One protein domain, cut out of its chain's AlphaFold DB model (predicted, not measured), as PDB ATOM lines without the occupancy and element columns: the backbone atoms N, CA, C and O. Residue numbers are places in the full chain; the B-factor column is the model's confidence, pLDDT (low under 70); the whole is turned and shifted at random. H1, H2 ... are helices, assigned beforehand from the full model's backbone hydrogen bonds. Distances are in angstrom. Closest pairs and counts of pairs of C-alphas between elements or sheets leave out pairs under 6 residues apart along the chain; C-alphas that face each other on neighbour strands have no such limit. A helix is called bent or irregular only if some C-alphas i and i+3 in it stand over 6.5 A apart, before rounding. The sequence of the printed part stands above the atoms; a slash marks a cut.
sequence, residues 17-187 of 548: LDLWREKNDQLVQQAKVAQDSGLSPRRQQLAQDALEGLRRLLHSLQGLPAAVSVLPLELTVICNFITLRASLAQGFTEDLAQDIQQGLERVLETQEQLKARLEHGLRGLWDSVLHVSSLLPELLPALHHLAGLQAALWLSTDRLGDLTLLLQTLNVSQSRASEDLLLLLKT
ATOM      1  N   LEU A  17     -48.009   1.404  24.314       85.62
ATOM      2  CA  LEU A  17     -46.625   1.657  23.911       85.62
ATOM      3  C   LEU A  17     -46.422   1.500  22.401       85.62
ATOM      4  O   LEU A  17     -45.698   2.301  21.816       85.62
ATOM      5  N   ASP A  18     -47.095   0.541  21.763       86.88
ATOM      6  CA  ASP A  18     -47.038   0.362  20.306       86.88
ATOM      7  C   ASP A  18     -47.678   1.559  19.589       86.88
ATOM      8  O   ASP A  18     -47.092   2.122  18.670       86.88
ATOM      9  N   LEU A  19     -48.824   2.040  20.088       89.81
ATOM     10  CA  LEU A  19     -49.486   3.240  19.559       89.81
ATOM     11  C   LEU A  19     -48.626   4.504  19.716       89.81
ATOM     12  O   LEU A  19     -48.610   5.380  18.851       89.81
ATOM     13  N   TRP A  20     -47.915   4.631  20.837       92.50
ATOM     14  CA  TRP A  20     -47.009   5.755  21.077       92.50
ATOM     15  C   TRP A  20     -45.729   5.671  20.246       92.50
ATOM     16  O   TRP A  20     -45.240   6.712  19.805       92.50
ATOM     17  N   ARG A  21     -45.238   4.460  19.965       91.69
ATOM     18  CA  ARG A  21     -44.154   4.219  19.006       91.69
ATOM     19  C   ARG A  21     -44.570   4.625  17.595       91.69
ATOM     20  O   ARG A  21     -43.904   5.460  16.997       91.69
ATOM     21  N   GLU A  22     -45.712   4.140  17.111       91.69
ATOM     22  CA  GLU A  22     -46.243   4.523  15.795       91.69
ATOM     23  C   GLU A  22     -46.396   6.043  15.670       91.69
ATOM     24  O   GLU A  22     -46.063   6.632  14.641       91.69
ATOM     25  N   LYS A  23     -46.857   6.705  16.738       92.69
ATOM     26  CA  LYS A  23     -46.971   8.164  16.772       92.69
ATOM     27  C   LYS A  23     -45.610   8.864  16.697       92.69
ATOM     28  O   LYS A  23     -45.508   9.862  15.987       92.69
ATOM     29  N   ASN A  24     -44.585   8.378  17.403       94.31
ATOM     30  CA  ASN A  24     -43.217   8.885  17.249       94.31
ATOM     31  C   ASN A  24     -42.770   8.769  15.787       94.31
ATOM     32  O   ASN A  24     -42.365   9.760  15.185       94.31
ATOM     33  N   ASP A  25     -42.923   7.586  15.197       93.44
ATOM     34  CA  ASP A  25     -42.423   7.303  13.854       93.44
ATOM     35  C   ASP A  25     -43.124   8.167  12.797       93.44
ATOM     36  O   ASP A  25     -42.475   8.693  11.891       93.44
ATOM     37  N   GLN A  26     -44.431   8.408  12.954       93.69
ATOM     38  CA  GLN A  26     -45.191   9.338  12.117       93.69
ATOM     39  C   GLN A  26     -44.665  10.775  12.212       93.69
ATOM     40  O   GLN A  26     -44.479  11.423  11.181       93.69
ATOM     41  N   LEU A  27     -44.416  11.284  13.423       93.19
ATOM     42  CA  LEU A  27     -43.900  12.645  13.627       93.19
ATOM     43  C   LEU A  27     -42.503  12.807  13.018       93.19
ATOM     44  O   LEU A  27     -42.210  13.820  12.383       93.19
ATOM     45  N   VAL A  28     -41.653  11.790  13.157       90.94
ATOM     46  CA  VAL A  28     -40.314  11.813  12.571       90.94
ATOM     47  C   VAL A  28     -40.366  11.737  11.045       90.94
ATOM     48  O   VAL A  28     -39.665  12.491  10.373       90.94
ATOM     49  N   GLN A  29     -41.219  10.886  10.471       89.62
ATOM     50  CA  GLN A  29     -41.419  10.837   9.020       89.62
ATOM     51  C   GLN A  29     -41.938  12.172   8.476       89.62
ATOM     52  O   GLN A  29     -41.456  12.633   7.445       89.62
ATOM     53  N   GLN A  30     -42.864  12.831   9.179       87.06
ATOM     54  CA  GLN A  30     -43.346  14.166   8.809       87.06
ATOM     55  C   GLN A  30     -42.212  15.196   8.780       87.06
ATOM     56  O   GLN A  30     -42.112  15.967   7.824       87.06
ATOM     57  N   ALA A  31     -41.330  15.183   9.781       85.19
ATOM     58  CA  ALA A  31     -40.163  16.060   9.821       85.19
ATOM     59  C   ALA A  31     -39.147  15.741   8.704       85.19
ATOM     60  O   ALA A  31     -38.664  16.664   8.049       85.19
ATOM     61  N   LYS A  32     -38.886  14.459   8.406       85.75
ATOM     62  CA  LYS A  32     -38.025  14.046   7.277       85.75
ATOM     63  C   LYS A  32     -38.610  14.487   5.925       85.75
ATOM     64  O   LYS A  32     -37.912  15.077   5.113       85.75
ATOM     65  N   VAL A  33     -39.918  14.328   5.713       82.62
ATOM     66  CA  VAL A  33     -40.599  14.815   4.495       82.62
ATOM     67  C   VAL A  33     -40.558  16.347   4.392       82.62
ATOM     68  O   VAL A  33     -40.415  16.900   3.301       82.62
ATOM     69  N   ALA A  34     -40.666  17.059   5.518       77.44
ATOM     70  CA  ALA A  34     -40.543  18.514   5.538       77.44
ATOM     71  C   ALA A  34     -39.132  18.979   5.128       77.44
ATOM     72  O   ALA A  34     -39.012  19.985   4.418       77.44
ATOM     73  N   GLN A  35     -38.087  18.235   5.509       73.25
ATOM     74  CA  GLN A  35     -36.699  18.482   5.101       73.25
ATOM     75  C   GLN A  35     -36.533  18.446   3.573       73.25
ATOM     76  O   GLN A  35     -35.917  19.351   3.012       73.25
ATOM     77  N   ASP A  36     -37.164  17.484   2.896       67.38
ATOM     78  CA  ASP A  36     -37.088  17.329   1.434       67.38
ATOM     79  C   ASP A  36     -37.938  18.360   0.665       67.38
ATOM     80  O   ASP A  36     -37.761  18.580  -0.536       67.38
ATOM     81  N   SER A  37     -38.867  19.037   1.346       65.00
ATOM     82  CA  SER A  37     -39.724  20.049   0.727       65.00
ATOM     83  C   SER A  37     -38.988  21.389   0.578       65.00
ATOM     84  O   SER A  37     -38.535  21.977   1.558       65.00
ATOM     85  N   GLY A  38     -38.864  21.905  -0.649       57.31
ATOM     86  CA  GLY A  38     -38.117  23.139  -0.960       57.31
ATOM     87  C   GLY A  38     -38.779  24.462  -0.533       57.31
ATOM     88  O   GLY A  38     -38.244  25.527  -0.823       57.31
ATOM     89  N   LEU A  39     -39.943  24.431   0.130       58.81
ATOM     90  CA  LEU A  39     -40.685  25.632   0.538       58.81
ATOM     91  C   LEU A  39     -40.423  25.966   2.016       58.81
ATOM     92  O   LEU A  39     -40.983  25.328   2.912       58.81
ATOM     93  N   SER A  40     -39.625  27.007   2.264       66.25
ATOM     94  CA  SER A  40     -39.161  27.407   3.603       66.25
ATOM     95  C   SER A  40     -40.258  27.648   4.663       66.25
ATOM     96  O   SER A  40     -40.083  27.133   5.770       66.25
ATOM     97  N   PRO A  41     -41.407  28.318   4.400       71.88
ATOM     98  CA  PRO A  41     -42.397  28.560   5.455       71.88
ATOM     99  C   PRO A  41     -43.199  27.300   5.806       71.88
ATOM    100  O   PRO A  41     -43.495  27.046   6.972       71.88
ATOM    101  N   ARG A  42     -43.509  26.463   4.808       75.38
ATOM    102  CA  ARG A  42     -44.238  25.204   5.018       75.38
ATOM    103  C   ARG A  42     -43.382  24.190   5.777       75.38
ATOM    104  O   ARG A  42     -43.904  23.485   6.634       75.38
ATOM    105  N   ARG A  43     -42.072  24.157   5.500       75.94
ATOM    106  CA  ARG A  43     -41.096  23.356   6.248       75.94
ATOM    107  C   ARG A  43     -41.073  23.743   7.726       75.94
ATOM    108  O   ARG A  43     -41.179  22.866   8.578       75.94
ATOM    109  N   GLN A  44     -40.968  25.039   8.026       79.75
ATOM    110  CA  GLN A  44     -40.945  25.531   9.407       79.75
ATOM    111  C   GLN A  44     -42.235  25.197  10.159       79.75
ATOM    112  O   GLN A  44     -42.168  24.741  11.296       79.75
ATOM    113  N   GLN A  45     -43.394  25.357   9.517       83.94
ATOM    114  CA  GLN A  45     -44.680  25.039  10.135       83.94
ATOM    115  C   GLN A  45     -44.813  23.542  10.459       83.94
ATOM    116  O   GLN A  45     -45.126  23.191  11.591       83.94
ATOM    117  N   LEU A  46     -44.496  22.654   9.509       85.06
ATOM    118  CA  LEU A  46     -44.545  21.204   9.738       85.06
ATOM    119  C   LEU A  46     -43.566  20.751  10.829       85.06
ATOM    120  O   LEU A  46     -43.885  19.872  11.624       85.06
ATOM    121  N   ALA A  47     -42.384  21.364  10.893       84.94
ATOM    122  CA  ALA A  47     -41.415  21.091  11.945       84.94
ATOM    123  C   ALA A  47     -41.892  21.583  13.323       84.94
ATOM    124  O   ALA A  47     -41.696  20.889  14.318       84.94
ATOM    125  N   GLN A  48     -42.555  22.741  13.399       88.38
ATOM    126  CA  GLN A  48     -43.170  23.230  14.639       88.38
ATOM    127  C   GLN A  48     -44.315  22.321  15.105       88.38
ATOM    128  O   GLN A  48     -44.392  21.995  16.291       88.38
ATOM    129  N   ASP A  49     -45.157  21.856  14.180       89.75
ATOM    130  CA  ASP A  49     -46.237  20.910  14.475       89.75
ATOM    131  C   ASP A  49     -45.679  19.573  14.994       89.75
ATOM    132  O   ASP A  49     -46.163  19.037  15.997       89.75
ATOM    133  N   ALA A  50     -44.617  19.061  14.362       90.81
ATOM    134  CA  ALA A  50     -43.931  17.849  14.801       90.81
ATOM    135  C   ALA A  50     -43.291  18.018  16.191       90.81
ATOM    136  O   ALA A  50     -43.418  17.132  17.038       90.81
ATOM    137  N   LEU A  51     -42.664  19.170  16.459       91.81
ATOM    138  CA  LEU A  51     -42.068  19.499  17.758       91.81
ATOM    139  C   LEU A  51     -43.114  19.493  18.880       91.81
ATOM    140  O   LEU A  51     -42.900  18.894  19.935       91.81
ATOM    141  N   GLU A  52     -44.256  20.136  18.652       93.69
ATOM    142  CA  GLU A  52     -45.355  20.177  19.616       93.69
ATOM    143  C   GLU A  52     -45.998  18.786  19.795       93.69
ATOM    144  O   GLU A  52     -46.363  18.393  20.906       93.69
ATOM    145  N   GLY A  53     -46.065  17.988  18.725       94.12
ATOM    146  CA  GLY A  53     -46.463  16.582  18.777       94.12
ATOM    147  C   GLY A  53     -45.546  15.725  19.657       94.12
ATOM    148  O   GLY A  53     -46.047  14.980  20.508       94.12
ATOM    149  N   LEU A  54     -44.224  15.866  19.495       94.38
ATOM    150  CA  LEU A  54     -43.207  15.176  20.297       94.38
ATOM    151  C   LEU A  54     -43.268  15.614  21.761       94.38
ATOM    152  O   LEU A  54     -43.255  14.764  22.648       94.38
ATOM    153  N   ARG A  55     -43.442  16.916  22.028       94.31
ATOM    154  CA  ARG A  55     -43.629  17.437  23.389       94.31
ATOM    155  C   ARG A  55     -44.809  16.762  24.085       94.31
ATOM    156  O   ARG A  55     -44.667  16.296  25.211       94.31
ATOM    157  N   ARG A  56     -45.973  16.680  23.434       95.00
ATOM    158  CA  ARG A  56     -47.163  16.031  24.018       95.00
ATOM    159  C   ARG A  56     -46.947  14.540  24.261       95.00
ATOM    160  O   ARG A  56     -47.414  14.022  25.270       95.00
ATOM    161  N   LEU A  57     -46.256  13.861  23.343       94.06
ATOM    162  CA  LEU A  57     -45.911  12.448  23.490       94.06
ATOM    163  C   LEU A  57     -44.977  12.222  24.688       94.06
ATOM    164  O   LEU A  57     -45.217  11.321  25.491       94.06
ATOM    165  N   LEU A  58     -43.977  13.088  24.852       93.06
ATOM    166  CA  LEU A  58     -43.065  13.062  25.988       93.06
ATOM    167  C   LEU A  58     -43.816  13.209  27.318       93.06
ATOM    168  O   LEU A  58     -43.637  12.384  28.207       93.06
ATOM    169  N   HIS A  59     -44.727  14.184  27.418       92.31
ATOM    170  CA  HIS A  59     -45.541  14.379  28.624       92.31
ATOM    171  C   HIS A  59     -46.386  13.139  28.961       92.31
ATOM    172  O   HIS A  59     -46.549  12.805  30.133       92.31
ATOM    173  N   SER A  60     -46.917  12.432  27.953       91.50
ATOM    174  CA  SER A  60     -47.654  11.184  28.194       91.50
ATOM    175  C   SER A  60     -46.762  10.026  28.653       91.50
ATOM    176  O   SER A  60     -47.183   9.255  29.512       91.50
ATOM    177  N   LEU A  61     -45.537   9.919  28.125       89.88
ATOM    178  CA  LEU A  61     -44.570   8.882  28.504       89.88
ATOM    179  C   LEU A  61     -44.021   9.105  29.918       89.88
ATOM    180  O   LEU A  61     -43.972   8.168  30.709       89.88
ATOM    181  N   GLN A  62     -43.709  10.354  30.268       87.38
ATOM    182  CA  GLN A  62     -43.241  10.742  31.603       87.38
ATOM    183  C   GLN A  62     -44.306  10.544  32.696       87.38
ATOM    184  O   GLN A  62     -43.974  10.450  33.874       87.38
ATOM    185  N   GLY A  63     -45.588  10.434  32.323       86.12
ATOM    186  CA  GLY A  63     -46.664  10.054  33.243       86.12
ATOM    187  C   GLY A  63     -46.649   8.576  33.659       86.12
ATOM    188  O   GLY A  63     -47.343   8.208  34.607       86.12
ATOM    189  N   LEU A  64     -45.882   7.720  32.970       86.06
ATOM    190  CA  LEU A  64     -45.702   6.314  33.331       86.06
ATOM    191  C   LEU A  64     -44.543   6.123  34.328       86.06
ATOM    192  O   LEU A  64     -43.566   6.878  34.302       86.06
ATOM    193  N   PRO A  65     -44.589   5.074  35.175       84.12
ATOM    194  CA  PRO A  65     -43.444   4.719  36.009       84.12
ATOM    195  C   PRO A  65     -42.217   4.410  35.141       84.12
ATOM    196  O   PRO A  65     -42.354   3.856  34.047       84.12
ATOM    197  N   ALA A  66     -41.025   4.749  35.638       81.94
ATOM    198  CA  ALA A  66     -39.758   4.448  34.979       81.94
ATOM    199  C   ALA A  66     -39.535   2.928  34.942       81.94
ATOM    200  O   ALA A  66     -39.002   2.327  35.874       81.94
ATOM    201  N   ALA A  67     -40.000   2.292  33.871       83.75
ATOM    202  CA  ALA A  67     -39.852   0.866  33.623       83.75
ATOM    203  C   ALA A  67     -38.943   0.633  32.415       83.75
ATOM    204  O   ALA A  67     -38.988   1.382  31.436       83.75
ATOM    205  N   VAL A  68     -38.165  -0.453  32.453       79.88
ATOM    206  CA  VAL A  68     -37.203  -0.818  31.396       79.88
ATOM    207  C   VAL A  68     -37.862  -0.910  30.016       79.88
ATOM    208  O   VAL A  68     -37.265  -0.499  29.035       79.88
ATOM    209  N   SER A  69     -39.123  -1.342  29.935       84.19
ATOM    210  CA  SER A  69     -39.867  -1.437  28.671       84.19
ATOM    211  C   SER A  69     -40.322  -0.090  28.090       84.19
ATOM    212  O   SER A  69     -40.668  -0.021  26.915       84.19
ATOM    213  N   VAL A  70     -40.385   0.971  28.904       86.94
ATOM    214  CA  VAL A  70     -40.873   2.307  28.505       86.94
ATOM    215  C   VAL A  70     -39.709   3.222  28.117       86.94
ATOM    216  O   VAL A  70     -39.809   3.991  27.160       86.94
ATOM    217  N   LEU A  71     -38.589   3.105  28.832       88.25
ATOM    218  CA  LEU A  71     -37.440   3.998  28.697       88.25
ATOM    219  C   LEU A  71     -36.794   4.056  27.303       88.25
ATOM    220  O   LEU A  71     -36.447   5.163  26.900       88.25
ATOM    221  N   PRO A  72     -36.641   2.962  26.526       90.31
ATOM    222  CA  PRO A  72     -36.081   3.056  25.178       90.31
ATOM    223  C   PRO A  72     -36.875   4.020  24.286       90.31
ATOM    224  O   PRO A  72     -36.291   4.849  23.588       90.31
ATOM    225  N   LEU A  73     -38.210   3.958  24.352       91.44
ATOM    226  CA  LEU A  73     -39.089   4.857  23.604       91.44
ATOM    227  C   LEU A  73     -39.026   6.282  24.163       91.44
ATOM    228  O   LEU A  73     -38.899   7.227  23.391       91.44
ATOM    229  N   GLU A  74     -39.074   6.444  25.486       93.31
ATOM    230  CA  GLU A  74     -38.996   7.758  26.136       93.31
ATOM    231  C   GLU A  74     -37.699   8.499  25.790       93.31
ATOM    232  O   GLU A  74     -37.751   9.627  25.303       93.31
ATOM    233  N   LEU A  75     -36.541   7.849  25.944       92.25
ATOM    234  CA  LEU A  75     -35.236   8.425  25.611       92.25
ATOM    235  C   LEU A  75     -35.119   8.756  24.118       92.25
ATOM    236  O   LEU A  75     -34.544   9.784  23.761       92.25
ATOM    237  N   THR A  76     -35.695   7.930  23.243       93.00
ATOM    238  CA  THR A  76     -35.709   8.201  21.797       93.00
ATOM    239  C   THR A  76     -36.551   9.434  21.465       93.00
ATOM    240  O   THR A  76     -36.113  10.297  20.704       93.00
ATOM    241  N   VAL A  77     -37.729   9.574  22.085       94.50
ATOM    242  CA  VAL A  77     -38.585  10.761  21.929       94.50
ATOM    243  C   VAL A  77     -37.884  12.014  22.465       94.50
ATOM    244  O   VAL A  77     -37.955  13.057  21.814       94.50
ATOM    245  N   ILE A  78     -37.152  11.917  23.584       94.31
ATOM    246  CA  ILE A  78     -36.296  13.004  24.101       94.31
ATOM    247  C   ILE A  78     -35.244  13.399  23.058       94.31
ATOM    248  O   ILE A  78     -35.109  14.581  22.744       94.31
ATOM    249  N   CYS A  79     -34.533  12.428  22.478       93.62
ATOM    250  CA  CYS A  79     -33.502  12.696  21.474       93.62
ATOM    251  C   CYS A  79     -34.075  13.389  20.229       93.62
ATOM    252  O   CYS A  79     -33.533  14.398  19.765       93.62
ATOM    253  N   ASN A  80     -35.215  12.904  19.726       94.62
ATOM    254  CA  ASN A  80     -35.921  13.506  18.596       94.62
ATOM    255  C   ASN A  80     -36.375  14.939  18.914       94.62
ATOM    256  O   ASN A  80     -36.178  15.854  18.112       94.62
ATOM    257  N   PHE A  81     -36.939  15.153  20.104       93.50
ATOM    258  CA  PHE A  81     -37.386  16.465  20.557       93.50
ATOM    259  C   PHE A  81     -36.227  17.468  20.655       93.50
ATOM    260  O   PHE A  81     -36.331  18.565  20.108       93.50
ATOM    261  N   ILE A  82     -35.109  17.086  21.281       92.81
ATOM    262  CA  ILE A  82     -33.911  17.932  21.416       92.81
ATOM    263  C   ILE A  82     -33.337  18.290  20.042       92.81
ATOM    264  O   ILE A  82     -33.056  19.462  19.793       92.81
ATOM    265  N   THR A  83     -33.203  17.309  19.144       91.69
ATOM    266  CA  THR A  83     -32.669  17.507  17.785       91.69
ATOM    267  C   THR A  83     -33.499  18.531  17.015       91.69
ATOM    268  O   THR A  83     -32.975  19.520  16.493       91.69
ATOM    269  N   LEU A  84     -34.823  18.347  17.005       90.06
ATOM    270  CA  LEU A  84     -35.729  19.239  16.292       90.06
ATOM    271  C   LEU A  84     -35.776  20.631  16.936       90.06
ATOM    272  O   LEU A  84     -35.757  21.636  16.229       90.06
ATOM    273  N   ARG A  85     -35.765  20.717  18.272       90.56
ATOM    274  CA  ARG A  85     -35.769  22.001  18.984       90.56
ATOM    275  C   ARG A  85     -34.490  22.798  18.741       90.56
ATOM    276  O   ARG A  85     -34.581  23.991  18.467       90.56
ATOM    277  N   ALA A  86     -33.324  22.152  18.810       89.25
ATOM    278  CA  ALA A  86     -32.033  22.790  18.562       89.25
ATOM    279  C   ALA A  86     -31.925  23.306  17.116       89.25
ATOM    280  O   ALA A  86     -31.496  24.439  16.895       89.25
ATOM    281  N   SER A  87     -32.379  22.511  16.140       86.38
ATOM    282  CA  SER A  87     -32.377  22.908  14.724       86.38
ATOM    283  C   SER A  87     -33.307  24.099  14.439       86.38
ATOM    284  O   SER A  87     -32.913  25.050  13.762       86.38
ATOM    285  N   LEU A  88     -34.513  24.116  15.020       85.44
ATOM    286  CA  LEU A  88     -35.468  25.220  14.871       85.44
ATOM    287  C   LEU A  88     -35.011  26.502  15.574       85.44
ATOM    288  O   LEU A  88     -35.232  27.593  15.054       85.44
ATOM    289  N   ALA A  89     -34.370  26.375  16.737       85.00
ATOM    290  CA  ALA A  89     -33.822  27.505  17.481       85.00
ATOM    291  C   ALA A  89     -32.497  28.032  16.898       85.00
ATOM    292  O   ALA A  89     -32.030  29.081  17.336       85.00
ATOM    293  N   GLN A  90     -31.898  27.323  15.931       83.12
ATOM    294  CA  GLN A  90     -30.569  27.624  15.384       83.12
ATOM    295  C   GLN A  90     -29.488  27.713  16.476       83.12
ATOM    296  O   GLN A  90     -28.596  28.560  16.434       83.12
ATOM    297  N   GLY A  91     -29.580  26.836  17.479       82.81
ATOM    298  CA  GLY A  91     -28.625  26.780  18.576       82.81
ATOM    299  C   GLY A  91     -29.108  25.945  19.756       82.81
ATOM    300  O   GLY A  91     -30.266  25.530  19.836       82.81
ATOM    301  N   PHE A  92     -28.197  25.712  20.699       82.12
ATOM    302  CA  PHE A  92     -28.504  25.001  21.932       82.12
ATOM    303  C   PHE A  92     -28.844  25.975  23.067       82.12
ATOM    304  O   PHE A  92     -28.018  26.811  23.431       82.12
ATOM    305  N   THR A  93     -30.042  25.852  23.643       79.69
ATOM    306  CA  THR A  93     -30.482  26.632  24.813       79.69
ATOM    307  C   THR A  93     -30.230  25.881  26.123       79.69
ATOM    308  O   THR A  93     -30.159  24.652  26.134       79.69
ATOM    309  N   GLU A  94     -30.129  26.600  27.247       74.94
ATOM    310  CA  GLU A  94     -29.943  25.992  28.579       74.94
ATOM    311  C   GLU A  94     -31.077  25.030  28.950       74.94
ATOM    312  O   GLU A  94     -30.838  23.983  29.551       74.94
ATOM    313  N   ASP A  95     -32.291  25.321  28.490       81.94
ATOM    314  CA  ASP A  95     -33.458  24.460  28.653       81.94
ATOM    315  C   ASP A  95     -33.231  23.048  28.069       81.94
ATOM    316  O   ASP A  95     -33.887  22.102  28.488       81.94
ATOM    317  N   LEU A  96     -32.347  22.866  27.069       84.56
ATOM    318  CA  LEU A  96     -32.076  21.536  26.484       84.56
ATOM    319  C   LEU A  96     -31.239  20.676  27.434       84.56
ATOM    320  O   LEU A  96     -31.354  19.452  27.426       84.56
ATOM    321  N   ALA A  97     -30.411  21.309  28.270       84.06
ATOM    322  CA  ALA A  97     -29.643  20.610  29.292       84.06
ATOM    323  C   ALA A  97     -30.567  19.993  30.352       84.06
ATOM    324  O   ALA A  97     -30.276  18.914  30.863       84.06
ATOM    325  N   GLN A  98     -31.687  20.660  30.650       87.44
ATOM    326  CA  GLN A  98     -32.696  20.163  31.586       87.44
ATOM    327  C   GLN A  98     -33.437  18.948  31.017       87.44
ATOM    328  O   GLN A  98     -33.607  17.965  31.732       87.44
ATOM    329  N   ASP A  99     -33.802  18.973  29.731       88.62
ATOM    330  CA  ASP A  99     -34.449  17.833  29.063       88.62
ATOM    331  C   ASP A  99     -33.547  16.576  29.090       88.62
ATOM    332  O   ASP A  99     -34.013  15.465  29.348       88.62
ATOM    333  N   ILE A 100     -32.233  16.756  28.891       89.50
ATOM    334  CA  ILE A 100     -31.231  15.683  29.029       89.50
ATOM    335  C   ILE A 100     -31.160  15.193  30.477       89.50
ATOM    336  O   ILE A 100     -31.205  13.986  30.719       89.50
ATOM    337  N   GLN A 101     -31.060  16.112  31.439       88.44
ATOM    338  CA  GLN A 101     -30.984  15.769  32.856       88.44
ATOM    339  C   GLN A 101     -32.188  14.933  33.303       88.44
ATOM    340  O   GLN A 101     -32.002  13.893  33.931       88.44
ATOM    341  N   GLN A 102     -33.400  15.340  32.921       88.06
ATOM    342  CA  GLN A 102     -34.630  14.612  33.224       88.06
ATOM    343  C   GLN A 102     -34.599  13.191  32.650       88.06
ATOM    344  O   GLN A 102     -34.934  12.241  33.351       88.06
ATOM    345  N   GLY A 103     -34.135  13.014  31.407       88.19
ATOM    346  CA  GLY A 103     -33.974  11.683  30.809       88.19
ATOM    347  C   GLY A 103     -33.002  10.783  31.584       88.19
ATOM    348  O   GLY A 103     -33.259   9.592  31.752       88.19
ATOM    349  N   LEU A 104     -31.908  11.345  32.107       88.69
ATOM    350  CA  LEU A 104     -30.941  10.612  32.935       88.69
ATOM    351  C   LEU A 104     -31.516  10.240  34.306       88.69
ATOM    352  O   LEU A 104     -31.342   9.109  34.759       88.69
ATOM    353  N   GLU A 105     -32.222  11.166  34.955       87.38
ATOM    354  CA  GLU A 105     -32.897  10.931  36.237       87.38
ATOM    355  C   GLU A 105     -33.942   9.814  36.111       87.38
ATOM    356  O   GLU A 105     -33.960   8.898  36.934       87.38
ATOM    357  N   ARG A 106     -34.708   9.802  35.014       86.94
ATOM    358  CA  ARG A 106     -35.663   8.735  34.673       86.94
ATOM    359  C   ARG A 106     -35.008   7.361  34.535       86.94
ATOM    360  O   ARG A 106     -35.589   6.362  34.950       86.94
ATOM    361  N   VAL A 107     -33.792   7.278  33.994       87.31
ATOM    362  CA  VAL A 107     -33.057   6.002  33.948       87.31
ATOM    363  C   VAL A 107     -32.663   5.549  35.352       87.31
ATOM    364  O   VAL A 107     -32.785   4.367  35.671       87.31
ATOM    365  N   LEU A 108     -32.231   6.473  36.212       83.31
ATOM    366  CA  LEU A 108     -31.850   6.154  37.589       83.31
ATOM    367  C   LEU A 108     -33.050   5.761  38.461       83.31
ATOM    368  O   LEU A 108     -32.880   4.918  39.333       83.31
ATOM    369  N   GLU A 109     -34.252   6.283  38.200       83.81
ATOM    370  CA  GLU A 109     -35.498   5.901  38.890       83.81
ATOM    371  C   GLU A 109     -35.828   4.401  38.794       83.81
ATOM    372  O   GLU A 109     -36.498   3.866  39.677       83.81
ATOM    373  N   THR A 110     -35.341   3.702  37.760       74.75
ATOM    374  CA  THR A 110     -35.565   2.252  37.592       74.75
ATOM    375  C   THR A 110     -34.928   1.403  38.685       74.75
ATOM    376  O   THR A 110     -35.370   0.282  38.937       74.75
ATOM    377  N   GLN A 111     -33.880   1.916  39.324       67.25
ATOM    378  CA  GLN A 111     -33.231   1.282  40.457       67.25
ATOM    379  C   GLN A 111     -33.519   2.169  41.660       67.25
ATOM    380  O   GLN A 111     -33.126   3.324  41.661       67.25
ATOM    381  N   GLU A 112     -34.204   1.662  42.686       59.22
ATOM    382  CA  GLU A 112     -34.769   2.405  43.837       59.22
ATOM    383  C   GLU A 112     -33.772   3.269  44.674       59.22
ATOM    384  O   GLU A 112     -34.091   3.764  45.754       59.22
ATOM    385  N   GLN A 113     -32.548   3.497  44.198       56.47
ATOM    386  CA  GLN A 113     -31.475   4.309  44.766       56.47
ATOM    387  C   GLN A 113     -31.593   5.802  44.393       56.47
ATOM    388  O   GLN A 113     -30.627   6.434  43.974       56.47
ATOM    389  N   LEU A 114     -32.765   6.408  44.592       51.22
ATOM    390  CA  LEU A 114     -33.011   7.805  44.201       51.22
ATOM    391  C   LEU A 114     -32.377   8.859  45.139       51.22
ATOM    392  O   LEU A 114     -32.296  10.033  44.799       51.22
ATOM    393  N   LYS A 115     -31.956   8.503  46.359       46.94
ATOM    394  CA  LYS A 115     -31.817   9.512  47.434       46.94
ATOM    395  C   LYS A 115     -30.417  10.016  47.783       46.94
ATOM    396  O   LYS A 115     -30.329  10.944  48.575       46.94
ATOM    397  N   ALA A 116     -29.341   9.467  47.220       45.44
ATOM    398  CA  ALA A 116     -27.981   9.791  47.685       45.44
ATOM    399  C   ALA A 116     -27.062  10.469  46.650       45.44
ATOM    400  O   ALA A 116     -25.918  10.766  46.980       45.44
ATOM    401  N   ARG A 117     -27.503  10.691  45.402       50.41
ATOM    402  CA  ARG A 117     -26.592  11.089  44.302       50.41
ATOM    403  C   ARG A 117     -26.864  12.439  43.635       50.41
ATOM    404  O   ARG A 117     -26.015  12.885  42.869       50.41
ATOM    405  N   LEU A 118     -27.951  13.124  43.992       49.16
ATOM    406  CA  LEU A 118     -28.326  14.448  43.461       49.16
ATOM    407  C   LEU A 118     -27.313  15.575  43.770       49.16
ATOM    408  O   LEU A 118     -27.432  16.665  43.224       49.16
ATOM    409  N   GLU A 119     -26.308  15.327  44.615       48.69
ATOM    410  CA  GLU A 119     -25.260  16.309  44.943       48.69
ATOM    411  C   GLU A 119     -24.192  16.473  43.846       48.69
ATOM    412  O   GLU A 119     -23.403  17.415  43.888       48.69
ATOM    413  N   HIS A 120     -24.156  15.589  42.846       54.53
ATOM    414  CA  HIS A 120     -23.151  15.628  41.787       54.53
ATOM    415  C   HIS A 120     -23.825  16.125  40.508       54.53
ATOM    416  O   HIS A 120     -24.711  15.451  39.992       54.53
ATOM    417  N   GLY A 121     -23.426  17.299  39.999       67.12
ATOM    418  CA  GLY A 121     -23.960  17.868  38.749       67.12
ATOM    419  C   GLY A 121     -23.884  16.906  37.549       67.12
ATOM    420  O   GLY A 121     -23.346  15.812  37.675       67.12
ATOM    421  N   LEU A 122     -24.370  17.315  36.365       72.94
ATOM    422  CA  LEU A 122     -24.550  16.488  35.142       72.94
ATOM    423  C   LEU A 122     -23.494  15.390  34.882       72.94
ATOM    424  O   LEU A 122     -23.827  14.299  34.429       72.94
ATOM    425  N   ARG A 123     -22.230  15.653  35.211       71.94
ATOM    426  CA  ARG A 123     -21.135  14.675  35.275       71.94
ATOM    427  C   ARG A 123     -21.452  13.407  36.084       71.94
ATOM    428  O   ARG A 123     -21.379  12.310  35.547       71.94
ATOM    429  N   GLY A 124     -21.782  13.548  37.369       73.00
ATOM    430  CA  GLY A 124     -22.014  12.407  38.262       73.00
ATOM    431  C   GLY A 124     -23.278  11.622  37.905       73.00
ATOM    432  O   GLY A 124     -23.364  10.423  38.194       73.00
ATOM    433  N   LEU A 125     -24.228  12.277  37.228       81.19
ATOM    434  CA  LEU A 125     -25.397  11.626  36.640       81.19
ATOM    435  C   LEU A 125     -24.993  10.695  35.496       81.19
ATOM    436  O   LEU A 125     -25.386   9.531  35.516       81.19
ATOM    437  N   TRP A 126     -24.159  11.151  34.555       85.50
ATOM    438  CA  TRP A 126     -23.667  10.307  33.462       85.50
ATOM    439  C   TRP A 126     -22.869   9.103  33.956       85.50
ATOM    440  O   TRP A 126     -23.121   7.990  33.499       85.50
ATOM    441  N   ASP A 127     -21.977   9.297  34.929       81.12
ATOM    442  CA  ASP A 127     -21.249   8.181  35.538       81.12
ATOM    443  C   ASP A 127     -22.231   7.169  36.135       81.12
ATOM    444  O   ASP A 127     -22.169   5.982  35.829       81.12
ATOM    445  N   SER A 128     -23.201   7.633  36.924       81.88
ATOM    446  CA  SER A 128     -24.201   6.758  37.544       81.88
ATOM    447  C   SER A 128     -25.042   5.998  36.516       81.88
ATOM    448  O   SER A 128     -25.240   4.793  36.667       81.88
ATOM    449  N   VAL A 129     -25.505   6.679  35.464       82.88
ATOM    450  CA  VAL A 129     -26.346   6.096  34.410       82.88
ATOM    451  C   VAL A 129     -25.574   5.076  33.582       82.88
ATOM    452  O   VAL A 129     -26.105   4.001  33.319       82.88
ATOM    453  N   LEU A 130     -24.322   5.357  33.214       78.50
ATOM    454  CA  LEU A 130     -23.503   4.429  32.427       78.50
ATOM    455  C   LEU A 130     -23.094   3.183  33.225       78.50
ATOM    456  O   LEU A 130     -22.992   2.091  32.665       78.50
ATOM    457  N   HIS A 131     -22.929   3.306  34.547       75.00
ATOM    458  CA  HIS A 131     -22.763   2.136  35.411       75.00
ATOM    459  C   HIS A 131     -24.036   1.275  35.435       75.00
ATOM    460  O   HIS A 131     -23.942   0.053  35.336       75.00
ATOM    461  N   VAL A 132     -25.223   1.885  35.515       71.25
ATOM    462  CA  VAL A 132     -26.514   1.168  35.503       71.25
ATOM    463  C   VAL A 132     -26.816   0.551  34.134       71.25
ATOM    464  O   VAL A 132     -27.295  -0.579  34.063       71.25
ATOM    465  N   SER A 133     -26.491   1.235  33.038       67.00
ATOM    466  CA  SER A 133     -26.766   0.764  31.676       67.00
ATOM    467  C   SER A 133     -25.892  -0.413  31.245       67.00
ATOM    468  O   SER A 133     -26.301  -1.184  30.379       67.00
ATOM    469  N   SER A 134     -24.748  -0.638  31.901       67.69
ATOM    470  CA  SER A 134     -23.976  -1.881  31.739       67.69
ATOM    471  C   SER A 134     -24.789  -3.143  32.076       67.69
ATOM    472  O   SER A 134     -24.485  -4.226  31.581       67.69
ATOM    473  N   LEU A 135     -25.853  -2.993  32.875       64.06
ATOM    474  CA  LEU A 135     -26.784  -4.054  33.265       64.06
ATOM    475  C   LEU A 135     -28.040  -4.106  32.372       64.06
ATOM    476  O   LEU A 135     -28.815  -5.053  32.476       64.06
ATOM    477  N   LEU A 136     -28.249  -3.102  31.511       77.50
ATOM    478  CA  LEU A 136     -29.454  -2.881  30.701       77.50
ATOM    479  C   LEU A 136     -29.059  -2.555  29.244       77.50
ATOM    480  O   LEU A 136     -29.086  -1.388  28.841       77.50
ATOM    481  N   PRO A 137     -28.692  -3.569  28.436       81.38
ATOM    482  CA  PRO A 137     -28.180  -3.363  27.078       81.38
ATOM    483  C   PRO A 137     -29.197  -2.705  26.134       81.38
ATOM    484  O   PRO A 137     -28.799  -1.981  25.226       81.38
ATOM    485  N   GLU A 138     -30.496  -2.884  26.388       82.81
ATOM    486  CA  GLU A 138     -31.600  -2.303  25.607       82.81
ATOM    487  C   GLU A 138     -31.599  -0.763  25.610       82.81
ATOM    488  O   GLU A 138     -32.059  -0.131  24.663       82.81
ATOM    489  N   LEU A 139     -31.050  -0.138  26.659       84.94
ATOM    490  CA  LEU A 139     -30.982   1.323  26.785       84.94
ATOM    491  C   LEU A 139     -29.743   1.915  26.109       84.94
ATOM    492  O   LEU A 139     -29.671   3.126  25.893       84.94
ATOM    493  N   LEU A 140     -28.752   1.082  25.790       86.69
ATOM    494  CA  LEU A 140     -27.438   1.527  25.350       86.69
ATOM    495  C   LEU A 140     -27.474   2.353  24.047       86.69
ATOM    496  O   LEU A 140     -26.747   3.348  23.992       86.69
ATOM    497  N   PRO A 141     -28.292   2.031  23.023       88.50
ATOM    498  CA  PRO A 141     -28.406   2.865  21.822       88.50
ATOM    499  C   PRO A 141     -28.977   4.255  22.107       88.50
ATOM    500  O   PRO A 141     -28.350   5.258  21.762       88.50
ATOM    501  N   ALA A 142     -30.105   4.329  22.819       88.81
ATOM    502  CA  ALA A 142     -30.750   5.599  23.144       88.81
ATOM    503  C   ALA A 142     -29.878   6.472  24.067       88.81
ATOM    504  O   ALA A 142     -29.796   7.684  23.883       88.81
ATOM    505  N   LEU A 143     -29.154   5.864  25.014       89.62
ATOM    506  CA  LEU A 143     -28.218   6.579  25.886       89.62
ATOM    507  C   LEU A 143     -27.001   7.121  25.130       89.62
ATOM    508  O   LEU A 143     -26.567   8.235  25.412       89.62
ATOM    509  N   HIS A 144     -26.458   6.383  24.158       90.75
ATOM    510  CA  HIS A 144     -25.374   6.895  23.315       90.75
ATOM    511  C   HIS A 144     -25.835   8.020  22.389       90.75
ATOM    512  O   HIS A 144     -25.078   8.965  22.163       90.75
ATOM    513  N   HIS A 145     -27.067   7.955  21.885       91.62
ATOM    514  CA  HIS A 145     -27.668   9.061  21.148       91.62
ATOM    515  C   HIS A 145     -27.766  10.303  22.047       91.62
ATOM    516  O   HIS A 145     -27.229  11.360  21.710       91.62
ATOM    517  N   LEU A 146     -28.343  10.158  23.241       92.38
ATOM    518  CA  LEU A 146     -28.480  11.242  24.212       92.38
ATOM    519  C   LEU A 146     -27.110  11.809  24.633       92.38
ATOM    520  O   LEU A 146     -26.942  13.024  24.737       92.38
ATOM    521  N   ALA A 147     -26.093  10.954  24.771       91.94
ATOM    522  CA  ALA A 147     -24.720  11.372  25.035       91.94
ATOM    523  C   ALA A 147     -24.115  12.178  23.875       91.94
ATOM    524  O   ALA A 147     -23.399  13.149  24.113       91.94
ATOM    525  N   GLY A 148     -24.436  11.835  22.625       92.31
ATOM    526  CA  GLY A 148     -24.071  12.639  21.460       92.31
ATOM    527  C   GLY A 148     -24.720  14.024  21.470       92.31
ATOM    528  O   GLY A 148     -24.063  15.012  21.149       92.31
ATOM    529  N   LEU A 149     -25.980  14.128  21.898       92.88
ATOM    530  CA  LEU A 149     -26.676  15.415  22.016       92.88
ATOM    531  C   LEU A 149     -26.095  16.268  23.151       92.88
ATOM    532  O   LEU A 149     -25.888  17.471  22.982       92.88
ATOM    533  N   GLN A 150     -25.747  15.645  24.278       92.00
ATOM    534  CA  GLN A 150     -25.015  16.307  25.360       92.00
ATOM    535  C   GLN A 150     -23.632  16.782  24.895       92.00
ATOM    536  O   GLN A 150     -23.219  17.898  25.211       92.00
ATOM    537  N   ALA A 151     -22.922  15.956  24.124       92.44
ATOM    538  CA  ALA A 151     -21.635  16.310  23.545       92.44
ATOM    539  C   ALA A 151     -21.749  17.503  22.585       92.44
ATOM    540  O   ALA A 151     -20.899  18.391  22.616       92.44
ATOM    541  N   ALA A 152     -22.820  17.565  21.790       92.38
ATOM    542  CA  ALA A 152     -23.118  18.685  20.902       92.38
ATOM    543  C   ALA A 152     -23.352  19.988  21.682       92.38
ATOM    544  O   ALA A 152     -22.725  21.003  21.381       92.38
ATOM    545  N   LEU A 153     -24.157  19.928  22.749       91.19
ATOM    546  CA  LEU A 153     -24.398  21.043  23.669       91.19
ATOM    547  C   LEU A 153     -23.106  21.535  24.346       91.19
ATOM    548  O   LEU A 153     -22.878  22.740  24.486       91.19
ATOM    549  N   TRP A 154     -22.248  20.627  24.810       91.19
ATOM    550  CA  TRP A 154     -20.980  21.007  25.439       91.19
ATOM    551  C   TRP A 154     -19.966  21.548  24.450       91.19
ATOM    552  O   TRP A 154     -19.256  22.495  24.783       91.19
ATOM    553  N   LEU A 155     -19.937  21.016  23.230       90.75
ATOM    554  CA  LEU A 155     -19.122  21.580  22.169       90.75
ATOM    555  C   LEU A 155     -19.586  23.010  21.864       90.75
ATOM    556  O   LEU A 155     -18.771  23.927  21.918       90.75
ATOM    557  N   SER A 156     -20.881  23.245  21.636       88.50
ATOM    558  CA  SER A 156     -21.403  24.585  21.316       88.50
ATOM    559  C   SER A 156     -21.203  25.607  22.445       88.50
ATOM    560  O   SER A 156     -21.019  26.787  22.167       88.50
ATOM    561  N   THR A 157     -21.192  25.163  23.708       87.06
ATOM    562  CA  THR A 157     -20.961  26.011  24.900       87.06
ATOM    563  C   THR A 157     -19.499  26.067  25.366       87.06
ATOM    564  O   THR A 157     -19.222  26.609  26.431       87.06
ATOM    565  N   ASP A 158     -18.566  25.513  24.584       85.50
ATOM    566  CA  ASP A 158     -17.119  25.467  24.869       85.50
ATOM    567  C   ASP A 158     -16.732  24.764  26.188       85.50
ATOM    568  O   ASP A 158     -15.667  24.978  26.765       85.50
ATOM    569  N   ARG A 159     -17.574  23.840  26.664       86.06
ATOM    570  CA  ARG A 159     -17.316  23.006  27.850       86.06
ATOM    571  C   ARG A 159     -16.523  21.748  27.493       86.06
ATOM    572  O   ARG A 159     -16.948  20.620  27.746       86.06
ATOM    573  N   LEU A 160     -15.339  21.941  26.908       87.19
ATOM    574  CA  LEU A 160     -14.496  20.854  26.394       87.19
ATOM    575  C   LEU A 160     -14.055  19.863  27.484       87.19
ATOM    576  O   LEU A 160     -13.979  18.669  27.222       87.19
ATOM    577  N   GLY A 161     -13.822  20.329  28.717       85.69
ATOM    578  CA  GLY A 161     -13.445  19.450  29.831       85.69
ATOM    579  C   GLY A 161     -14.542  18.453  30.221       85.69
ATOM    580  O   GLY A 161     -14.255  17.280  30.464       85.69
ATOM    581  N   ASP A 162     -15.805  18.890  30.243       86.81
ATOM    582  CA  ASP A 162     -16.952  18.011  30.507       86.81
ATOM    583  C   ASP A 162     -17.120  16.980  29.378       86.81
ATOM    584  O   ASP A 162     -17.306  15.791  29.648       86.81
ATOM    585  N   LEU A 163     -16.943  17.417  28.124       89.19
ATOM    586  CA  LEU A 163     -16.958  16.552  26.944       89.19
ATOM    587  C   LEU A 163     -15.882  15.457  27.000       89.19
ATOM    588  O   LEU A 163     -16.191  14.293  26.744       89.19
ATOM    589  N   THR A 164     -14.639  15.800  27.361       87.69
ATOM    590  CA  THR A 164     -13.537  14.825  27.468       87.69
ATOM    591  C   THR A 164     -13.895  13.714  28.434       87.69
ATOM    592  O   THR A 164     -13.711  12.536  28.137       87.69
ATOM    593  N   LEU A 165     -14.435  14.098  29.585       85.38
ATOM    594  CA  LEU A 165     -14.719  13.171  30.667       85.38
ATOM    595  C   LEU A 165     -15.902  12.257  30.319       85.38
ATOM    596  O   LEU A 165     -15.810  11.058  30.558       85.38
ATOM    597  N   LEU A 166     -16.946  12.764  29.656       87.44
ATOM    598  CA  LEU A 166     -18.022  11.913  29.129       87.44
ATOM    599  C   LEU A 166     -17.524  10.933  28.060       87.44
ATOM    600  O   LEU A 166     -17.883   9.762  28.069       87.44
ATOM    601  N   LEU A 167     -16.666  11.361  27.136       87.44
ATOM    602  CA  LEU A 167     -16.138  10.435  26.131       87.44
ATOM    603  C   LEU A 167     -15.211   9.381  26.747       87.44
ATOM    604  O   LEU A 167     -15.162   8.253  26.259       87.44
ATOM    605  N   GLN A 168     -14.490   9.716  27.817       86.12
ATOM    606  CA  GLN A 168     -13.708   8.741  28.578       86.12
ATOM    607  C   GLN A 168     -14.608   7.691  29.236       86.12
ATOM    608  O   GLN A 168     -14.266   6.509  29.189       86.12
ATOM    609  N   THR A 169     -15.763   8.087  29.778       82.69
ATOM    610  CA  THR A 169     -16.709   7.165  30.432       82.69
ATOM    611  C   THR A 169     -17.453   6.282  29.429       82.69
ATOM    612  O   THR A 169     -17.724   5.118  29.716       82.69
ATOM    613  N   LEU A 170     -17.688   6.768  28.208       82.38
ATOM    614  CA  LEU A 170     -18.229   5.959  27.107       82.38
ATOM    615  C   LEU A 170     -17.187   4.991  26.512       82.38
ATOM    616  O   LEU A 170     -17.535   3.908  26.046       82.38
ATOM    617  N   ASN A 171     -15.897   5.348  26.550       78.19
ATOM    618  CA  ASN A 171     -14.796   4.579  25.950       78.19
ATOM    619  C   ASN A 171     -14.031   3.670  26.933       78.19
ATOM    620  O   ASN A 171     -12.935   3.204  26.598       78.19
ATOM    621  N   VAL A 172     -14.579   3.390  28.124       65.00
ATOM    622  CA  VAL A 172     -13.900   2.667  29.229       65.00
ATOM    623  C   VAL A 172     -13.305   1.314  28.806       65.00
ATOM    624  O   VAL A 172     -12.309   0.875  29.371       65.00
ATOM    625  N   SER A 173     -13.849   0.668  27.773       54.31
ATOM    626  CA  SER A 173     -13.341  -0.615  27.267       54.31
ATOM    627  C   SER A 173     -12.130  -0.515  26.322       54.31
ATOM    628  O   SER A 173     -11.491  -1.536  26.071       54.31
ATOM    629  N   GLN A 174     -11.796   0.667  25.776       53.25
ATOM    630  CA  GLN A 174     -10.861   0.793  24.638       53.25
ATOM    631  C   GLN A 174      -9.776   1.883  24.770       53.25
ATOM    632  O   GLN A 174      -8.874   1.925  23.934       53.25
ATOM    633  N   SER A 175      -9.796   2.738  25.799       47.75
ATOM    634  CA  SER A 175      -8.886   3.895  25.900       47.75
ATOM    635  C   SER A 175      -7.988   3.859  27.147       47.75
ATOM    636  O   SER A 175      -8.454   3.993  28.275       47.75
ATOM    637  N   ARG A 176      -6.664   3.732  26.949       50.94
ATOM    638  CA  ARG A 176      -5.665   4.185  27.936       50.94
ATOM    639  C   ARG A 176      -5.725   5.709  27.977       50.94
ATOM    640  O   ARG A 176      -5.375   6.298  26.964       50.94
ATOM    641  N   ALA A 177      -6.115   6.284  29.118       55.38
ATOM    642  CA  ALA A 177      -5.887   7.666  29.580       55.38
ATOM    643  C   ALA A 177      -5.407   8.674  28.511       55.38
ATOM    644  O   ALA A 177      -4.339   9.270  28.644       55.38
ATOM    645  N   SER A 178      -6.166   8.838  27.426       59.97
ATOM    646  CA  SER A 178      -5.878   9.845  26.412       59.97
ATOM    647  C   SER A 178      -6.662  11.093  26.773       59.97
ATOM    648  O   SER A 178      -7.885  11.037  26.923       59.97
ATOM    649  N   GLU A 179      -5.958  12.210  26.906       71.69
ATOM    650  CA  GLU A 179      -6.559  13.539  27.060       71.69
ATOM    651  C   GLU A 179      -6.944  14.149  25.702       71.69
ATOM    652  O   GLU A 179      -7.669  15.139  25.653       71.69
ATOM    653  N   ASP A 180      -6.494  13.551  24.591       83.81
ATOM    654  CA  ASP A 180      -6.814  14.031  23.248       83.81
ATOM    655  C   ASP A 180      -8.275  13.726  22.878       83.81
ATOM    656  O   ASP A 180      -8.647  12.589  22.564       83.81
ATOM    657  N   LEU A 181      -9.091  14.778  22.901       85.62
ATOM    658  CA  LEU A 181     -10.504  14.782  22.529       85.62
ATOM    659  C   LEU A 181     -10.762  14.266  21.112       85.62
ATOM    660  O   LEU A 181     -11.744  13.551  20.897       85.62
ATOM    661  N   LEU A 182      -9.883  14.577  20.151       87.31
ATOM    662  CA  LEU A 182     -10.055  14.123  18.772       87.31
ATOM    663  C   LEU A 182      -9.944  12.599  18.699       87.31
ATOM    664  O   LEU A 182     -10.729  11.940  18.017       87.31
ATOM    665  N   LEU A 183      -8.988  12.028  19.436       87.25
ATOM    666  CA  LEU A 183      -8.817  10.584  19.520       87.25
ATOM    667  C   LEU A 183     -10.010   9.924  20.218       87.25
ATOM    668  O   LEU A 183     -10.521   8.930  19.709       87.25
ATOM    669  N   LEU A 184     -10.490  10.498  21.327       87.38
ATOM    670  CA  LEU A 184     -11.651   9.982  22.060       87.38
ATOM    671  C   LEU A 184     -12.925   9.964  21.203       87.38
ATOM    672  O   LEU A 184     -13.668   8.980  21.213       87.38
ATOM    673  N   LEU A 185     -13.163  11.019  20.418       88.38
ATOM    674  CA  LEU A 185     -14.276  11.052  19.470       88.38
ATOM    675  C   LEU A 185     -14.101  10.010  18.357       88.38
ATOM    676  O   LEU A 185     -15.079   9.397  17.938       88.38
ATOM    677  N   LYS A 186     -12.874   9.750  17.886       87.69
ATOM    678  CA  LYS A 186     -12.618   8.711  16.871       87.69
ATOM    679  C   LYS A 186     -12.901   7.313  17.411       87.69
ATOM    680  O   LYS A 186     -13.541   6.512  16.718       87.69
ATOM    681  N   THR A 187     -12.455   7.033  18.636       87.62
ATOM    682  CA  THR A 187     -12.603   5.728  19.294       87.62
ATOM    683  C   THR A 187     -14.030   5.436  19.728       87.62
ATOM    684  O   THR A 187     -14.399   4.269  19.795       87.62
TER     685      THR A 187
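This is residues 17 to 187 of the 548 residues of the protein "Fanconi anemia group G protein isoform X2" of Neophocaena asiaeorientalis asiaeorientalis (UniProt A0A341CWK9). Picture a broad bundle of seven roughly aligned helices, H1 to H7, with its longest axis running across the helices from H1 and H2 at one end to H7 at the other, where short H8 packs on H7. H3 and H6 sit side by side nearest the middle; H2 packs on H3, and H4, H5, H7 and H6 stand in a ring of four, H4 touching H5, H5 touching H7, H7 touching H6 and H6 touching H4. The 171 printed residues hold eight named helices, H1 to H8 in chain order, and no named strand: the class is all helix. The whole is compact, with a radius of gyration of the C-alphas of 16.9 A and spans of 49 by 36 by 27 A.

Find C-alpha 17 at (-46.625, 1.657, 23.911); from there H1 runs 29.0 A to residue 36. H2, residues 40 to 62, covers 32.8 A, and H3, residues 71 to 89, covers 26.3 A. Look next for H4, residues 94 to 109, and H5, residues 122 to 133. H6, residues 137 to 156, covers 29.3 A; it is irregular, with C-alphas 138 and 141 7.2 A apart, and has a kink of 27 degrees near residue 144. H7 is residues 160 to 170, and H8, residues 181 to 187, ends at C-alpha 187 at (-12.603, 5.728, 19.294).

Start at H3, the hub, which touches H1, H2, H4 and H6. Its hairpin with H2 comes closest at the C-alphas of Leu 54 and Phe 81, 6.0 A, at a shallow tilt of 31 degrees. H1 and H2 form a hairpin too, closest at the C-alphas of Ala 34 and Arg 43, 4.9 A. H1 and H3 only just touch, with 3 pairs of C-alphas within 8 A, the closest those of Asn 24 and Val 77. H3 and H6 run the same way, closest at the C-alphas of Pro 72 and Leu 139, 5.6 A. H4 with residues 101 to 108 touches H5, closest at the C-alphas of Leu 108 and Val 129, at a steep tilt of 36 degrees, only just past shallow. H6 and H7 form a hairpin, closest at the C-alphas of Ala 151 and Leu 163, 5.8 A. H8 touches H7, closest at the C-alphas of Leu 181 and Thr 164, 5.8 A. Every O i to N i+4 pair is within hydrogen-bond range in H1, H2, H3, H5, H7 and H8; in H4 it is 11 of 12 and in H6 14 of 16.

The two C-alphas farthest apart, of Gly 38 and Ala 116, are 51.5 A apart. The printed part has no cut. The link from H4 to H5 is long. Residues 36 to 41 stand free. Confidence is under 70 at residues 36 to 40, 111 to 121, 133 to 135 and 172 to 178.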